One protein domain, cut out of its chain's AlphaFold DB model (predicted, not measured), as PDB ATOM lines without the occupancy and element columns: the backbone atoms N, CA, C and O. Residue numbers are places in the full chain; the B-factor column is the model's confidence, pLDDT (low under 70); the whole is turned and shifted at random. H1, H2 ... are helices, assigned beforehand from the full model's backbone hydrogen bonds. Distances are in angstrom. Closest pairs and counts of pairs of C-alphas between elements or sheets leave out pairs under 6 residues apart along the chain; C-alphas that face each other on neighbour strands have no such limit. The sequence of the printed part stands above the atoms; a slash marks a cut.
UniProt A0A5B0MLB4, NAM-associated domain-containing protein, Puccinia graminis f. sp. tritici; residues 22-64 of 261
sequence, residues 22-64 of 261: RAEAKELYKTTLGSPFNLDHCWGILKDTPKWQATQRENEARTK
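AT A GLANCE: This is residues 22 to 64 of the 261 residues of the protein "NAM-associated domain-containing protein" of Puccinia graminis f. sp. tritici (UniProt A0A5B0MLB4). Three helices are strung along an open arch with an empty middle: H2 makes the top, H3 makes one leg, and at the other end the link of residues 34 to 39 turns away from H2 to H1. No helix touches another, and H3, the longest helix, meets H2 as a corner near their ends. The printed part has 43 residues with three named helices, in the order H1, H2, H3, and no named strand; its class is all helix. It is loose, with a radius of gyration of the C-alphas of 13.2 A, and flat, spanning 33 by 25 by 13 A.

IN THESE COORDINATES: Find C-alpha 22 at (281.047, 297.170, 336.194); from there H1, residues 22 to 33, runs 16.1 A. Go on to C-alpha 40 at (282.137, 303.278, 328.254), where H2, residues 40 to 46, begins; it is 10.1 A long. H3, residues 50 to 64, then runs 21.3 A to C-alpha 64 at (291.802, 278.549, 334.774).

HOW THE PARTS SIT: Start with H1, and you will find it apart from H2 and also apart from H3. Next look at Leu 46 and Trp 52, whose C-alphas, 6.4 A apart, are the closest of H2 and H3. These two helices are close but not clearly touching, with 1 pair of C-alphas within 8 A. Their lines are about perpendicular, at 84 degrees. In H1, H2 and H3 every O i to N i+4 pair is within hydrogen-bond range.

THE WHOLE: The two C-alphas farthest apart, those of Gly 34 and Ala 61, are 33.8 A from each other. The printed part has no cut. The link from H1 to H2 is short, with 6 residues, and that from H2 to H3 is tight, with 3. Residues 57 to 64 of H3 stand free. The mean pLDDT of the printed part is 86.2, and residues 63 to 64 are under 70.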
ATOM      1  N   ARG A  22     280.647 295.997 336.992       77.88
ATOM      2  CA  ARG A  22     281.047 297.170 336.194       77.88
ATOM      3  C   ARG A  22     280.717 298.488 336.892       77.88
ATOM      4  O   ARG A  22     281.473 299.446 336.754       77.88
ATOM      5  N   ALA A  23     279.580 298.562 337.581       80.69
ATOM      6  CA  ALA A  23     279.209 299.755 338.338       80.69
ATOM      7  C   ALA A  23     280.148 299.939 339.538       80.69
ATOM      8  O   ALA A  23     280.679 301.028 339.738       80.69
ATOM      9  N   GLU A  24     280.433 298.849 340.247       84.19
ATOM     10  CA  GLU A  24     281.378 298.826 341.363       84.19
ATOM     11  C   GLU A  24     282.798 299.212 340.924       84.19
ATOM     12  O   GLU A  24     283.403 300.113 341.501       84.19
ATOM     13  N   ALA A  25     283.303 298.640 339.824       83.94
ATOM     14  CA  ALA A  25     284.614 299.000 339.282       83.94
ATOM     15  C   ALA A  25     284.709 300.482 338.871       83.94
ATOM     16  O   ALA A  25     285.759 301.108 339.025       83.94
ATOM     17  N   LYS A  26     283.618 301.072 338.362       86.12
ATOM     18  CA  LYS A  26     283.566 302.502 338.012       86.12
ATOM     19  C   LYS A  26     283.564 303.403 339.246       86.12
ATOM     20  O   LYS A  26     284.233 304.435 339.228       86.12
ATOM     21  N   GLU A  27     282.850 303.020 340.300       87.31
ATOM     22  CA  GLU A  27     282.879 303.721 341.589       87.31
ATOM     23  C   GLU A  27     284.273 303.632 342.234       87.31
ATOM     24  O   GLU A  27     284.805 304.645 342.694       87.31
ATOM     25  N   LEU A  28     284.934 302.469 342.164       88.88
ATOM     26  CA  LEU A  28     286.321 302.300 342.611       88.88
ATOM     27  C   LEU A  28     287.297 303.172 341.813       88.88
ATOM     28  O   LEU A  28     288.151 303.837 342.400       88.88
ATOM     29  N   TYR A  29     287.149 303.231 340.487       88.81
ATOM     30  CA  TYR A  29     287.949 304.105 339.624       88.81
ATOM     31  C   TYR A  29     287.773 305.580 340.006       88.81
ATOM     32  O   TYR A  29     288.756 306.292 340.203       88.81
ATOM     33  N   LYS A  30     286.523 306.023 340.186       91.00
ATOM     34  CA  LYS A  30     286.195 307.394 340.599       91.00
ATOM     35  C   LYS A  30     286.767 307.730 341.976       91.00
ATOM     36  O   LYS A  30     287.278 308.829 342.160       91.00
ATOM     37  N   THR A  31     286.722 306.789 342.915       90.44
ATOM     38  CA  THR A  31     287.265 306.968 344.269       90.44
ATOM     39  C   THR A  31     288.795 307.016 344.267       90.44
ATOM     40  O   THR A  31     289.387 307.806 344.993       90.44
ATOM     41  N   THR A  32     289.445 306.211 343.419       88.88
ATOM     42  CA  THR A  32     290.913 306.092 343.379       88.88
ATOM     43  C   THR A  32     291.575 307.206 342.567       88.88
ATOM     44  O   THR A  32     292.640 307.694 342.934       88.88
ATOM     45  N   LEU A  33     290.962 307.610 341.452       87.38
ATOM     46  CA  LEU A  33     291.548 308.541 340.479       87.38
ATOM     47  C   LEU A  33     290.826 309.893 340.428       87.38
ATOM     48  O   LEU A  33     291.231 310.775 339.675       87.38
ATOM     49  N   GLY A  34     289.755 310.067 341.208       89.25
ATOM     50  CA  GLY A  34     289.019 311.330 341.332       89.25
ATOM     51  C   GLY A  34     288.232 311.745 340.084       89.25
ATOM     52  O   GLY A  34     287.652 312.827 340.064       89.25
ATOM     53  N   SER A  35     288.198 310.908 339.044       87.69
ATOM     54  CA  SER A  35     287.561 311.200 337.756       87.69
ATOM     55  C   SER A  35     286.579 310.092 337.367       87.69
ATOM     56  O   SER A  35     286.857 308.921 337.621       87.69
ATOM     57  N   PRO A  36     285.441 310.408 336.719       88.25
ATOM     58  CA  PRO A  36     284.576 309.383 336.149       88.25
ATOM     59  C   PRO A  36     285.273 308.646 334.996       88.25
ATOM     60  O   PRO A  36     286.051 309.228 334.237       88.25
ATOM     61  N   PHE A  37     284.959 307.360 334.839       88.38
ATOM     62  CA  PHE A  37     285.425 306.551 333.714       88.38
ATOM     63  C   PHE A  37     284.681 306.946 332.427       88.38
ATOM     64  O   PHE A  37     283.464 306.780 332.339       88.38
ATOM     65  N   ASN A  38     285.399 307.450 331.420       90.56
ATOM     66  CA  ASN A  38     284.824 308.016 330.190       90.56
ATOM     67  C   ASN A  38     284.886 307.085 328.959       90.56
ATOM     68  O   ASN A  38     284.394 307.453 327.895       90.56
ATOM     69  N   LEU A  39     285.440 305.873 329.083       89.00
ATOM     70  CA  LEU A  39     285.620 304.932 327.962       89.00
ATOM     71  C   LEU A  39     284.483 303.901 327.825       89.00
ATOM     72  O   LEU A  39     284.674 302.832 327.242       89.00
ATOM     73  N   ASP A  40     283.285 304.200 328.338       88.25
ATOM     74  CA  ASP A  40     282.137 303.278 328.254       88.25
ATOM     75  C   ASP A  40     281.727 302.998 326.799       88.25
ATOM     76  O   ASP A  40     281.390 301.868 326.443       88.25
ATOM     77  N   HIS A  41     281.858 304.007 325.934       88.88
ATOM     78  CA  HIS A  41     281.604 303.889 324.499       88.88
ATOM     79  C   HIS A  41     282.563 302.901 323.814       88.88
ATOM     80  O   HIS A  41     282.123 302.038 323.054       88.88
ATOM     81  N   CYS A  42     283.864 302.972 324.124       89.69
ATOM     82  CA  CYS A  42     284.870 302.064 323.568       89.69
ATOM     83  C   CYS A  42     284.604 300.615 323.985       89.69
ATOM     84  O   CYS A  42     284.698 299.705 323.164       89.69
ATOM     85  N   TRP A  43     284.219 300.402 325.245       88.00
ATOM     86  CA  TRP A  43     283.824 299.079 325.720       88.00
ATOM     87  C   TRP A  43     282.592 298.548 324.974       88.00
ATOM     88  O   TRP A  43     282.586 297.391 324.554       88.00
ATOM     89  N   GLY A  44     281.579 299.397 324.759       89.44
ATOM     90  CA  GLY A  44     280.363 299.043 324.026       89.44
ATOM     91  C   GLY A  44     280.624 298.574 322.594       89.44
ATOM     92  O   GLY A  44     279.987 297.624 322.157       89.44
ATOM     93  N   ILE A  45     281.586 299.184 321.897       90.94
ATOM     94  CA  ILE A  45     281.982 298.774 320.539       90.94
ATOM     95  C   ILE A  45     282.794 297.476 320.567       90.94
ATOM     96  O   ILE A  45     282.586 296.597 319.737       90.94
ATOM     97  N   LEU A  46     283.744 297.355 321.498       90.50
ATOM     98  CA  LEU A  46     284.715 296.260 321.485       90.50
ATOM     99  C   LEU A  46     284.119 294.925 321.925       90.50
ATOM    100  O   LEU A  46     284.468 293.897 321.343       90.50
ATOM    101  N   LYS A  47     283.228 294.932 322.924       86.94
ATOM    102  CA  LYS A  47     282.732 293.712 323.584       86.94
ATOM    103  C   LYS A  47     282.082 292.704 322.623       86.94
ATOM    104  O   LYS A  47     282.214 291.499 322.833       86.94
ATOM    105  N   ASP A  48     281.437 293.195 321.564       87.44
ATOM    106  CA  ASP A  48     280.685 292.384 320.599       87.44
ATOM    107  C   ASP A  48     281.534 291.981 319.381       87.44
ATOM    108  O   ASP A  48     281.096 291.200 318.536       87.44
ATOM    109  N   THR A  49     282.775 292.473 319.276       91.06
ATOM    110  CA  THR A  49     283.654 292.097 318.163       91.06
ATOM    111  C   THR A  49     284.134 290.643 318.310       91.06
ATOM    112  O   THR A  49     284.613 290.254 319.382       91.06
ATOM    113  N   PRO A  50     284.102 289.823 317.236       89.38
ATOM    114  CA  PRO A  50     284.510 288.415 317.306       89.38
ATOM    115  C   PRO A  50     285.945 288.212 317.812       89.38
ATOM    116  O   PRO A  50     286.228 287.265 318.549       89.38
ATOM    117  N   LYS A  51     286.848 289.134 317.454       90.94
ATOM    118  CA  LYS A  51     288.248 289.125 317.894       90.94
ATOM    119  C   LYS A  51     288.362 289.324 319.406       90.94
ATOM    120  O   LYS A  51     289.082 288.578 320.058       90.94
ATOM    121  N   TRP A  52     287.622 290.282 319.966       88.81
ATOM    122  CA  TRP A  52     287.635 290.545 321.404       88.81
ATOM    123  C   TRP A  52     287.091 289.361 322.206       88.81
ATOM    124  O   TRP A  52     287.714 288.944 323.178       88.81
ATOM    125  N   GLN A  53     285.990 288.748 321.765       90.06
ATOM    126  CA  GLN A  53     285.431 287.558 322.417       90.06
ATOM    127  C   GLN A  53     286.381 286.352 322.376       90.06
ATOM    128  O   GLN A  53     286.458 285.589 323.340       90.06
ATOM    129  N   ALA A  54     287.122 286.172 321.276       88.75
ATOM    130  CA  ALA A  54     288.147 285.136 321.179       88.75
ATOM    131  C   ALA A  54     289.281 285.365 322.186       88.75
ATOM    132  O   ALA A  54     289.647 284.444 322.914       88.75
ATOM    133  N   THR A  55     289.766 286.604 322.292       87.00
ATOM    134  CA  THR A  55     290.779 286.997 323.278       87.00
ATOM    135  C   THR A  55     290.278 286.854 324.717       87.00
ATOM    136  O   THR A  55     291.044 286.433 325.582       87.00
ATOM    137  N   GLN A  56     289.004 287.144 324.999       85.88
ATOM    138  CA  GLN A  56     288.415 286.912 326.325       85.88
ATOM    139  C   GLN A  56     288.381 285.421 326.673       85.88
ATOM    140  O   GLN A  56     288.887 285.037 327.725       85.88
ATOM    141  N   ARG A  57     287.910 284.561 325.759       87.06
ATOM    142  CA  ARG A  57     287.937 283.098 325.948       87.06
ATOM    143  C   ARG A  57     289.350 282.557 326.169       87.06
ATOM    144  O   ARG A  57     289.540 281.665 326.991       87.06
ATOM    145  N   GLU A  58     290.343 283.093 325.463       87.56
ATOM    146  CA  GLU A  58     291.748 282.736 325.676       87.56
ATOM    147  C   GLU A  58     292.242 283.165 327.066       87.56
ATOM    148  O   GLU A  58     292.859 282.366 327.769       87.56
ATOM    149  N   ASN A  59     291.938 284.392 327.501       84.50
ATOM    150  CA  ASN A  59     292.314 284.882 328.828       84.50
ATOM    151  C   ASN A  59     291.645 284.074 329.947       84.50
ATOM    152  O   ASN A  59     292.334 283.641 330.867       84.50
ATOM    153  N   GLU A  60     290.350 283.777 329.836       85.00
ATOM    154  CA  GLU A  60     289.639 282.890 330.767       85.00
ATOM    155  C   GLU A  60     290.235 281.472 330.792       85.00
ATOM    156  O   GLU A  60     290.303 280.822 331.837       85.00
ATOM    157  N   ALA A  61     290.696 280.968 329.645       80.44
ATOM    158  CA  ALA A  61     291.387 279.685 329.575       80.44
ATOM    159  C   ALA A  61     292.786 279.735 330.209       80.44
ATOM    160  O   ALA A  61     293.267 278.706 330.680       80.44
ATOM    161  N   ARG A  62     293.451 280.897 330.233       74.19
ATOM    162  CA  ARG A  62     294.742 281.099 330.913       74.19
ATOM    163  C   ARG A  62     294.562 281.235 332.426       74.19
ATOM    164  O   ARG A  62     295.317 280.608 333.163       74.19
ATOM    165  N   THR A  63     293.532 281.940 332.895       65.94
ATOM    166  CA  THR A  63     293.257 282.108 334.336       65.94
ATOM    167  C   THR A  63     292.798 280.815 335.016       65.94
ATOM    168  O   THR A  63     293.117 280.588 336.180       65.94
ATOM    169  N   LYS A  64     292.135 279.905 334.286       62.34
ATOM    170  CA  LYS A  64     291.802 278.549 334.774       62.34
ATOM    171  C   LYS A  64     293.016 277.619 334.915       62.34
ATOM    172  O   LYS A  64     292.928 276.602 335.595       62.34
TER     173      LYS A  64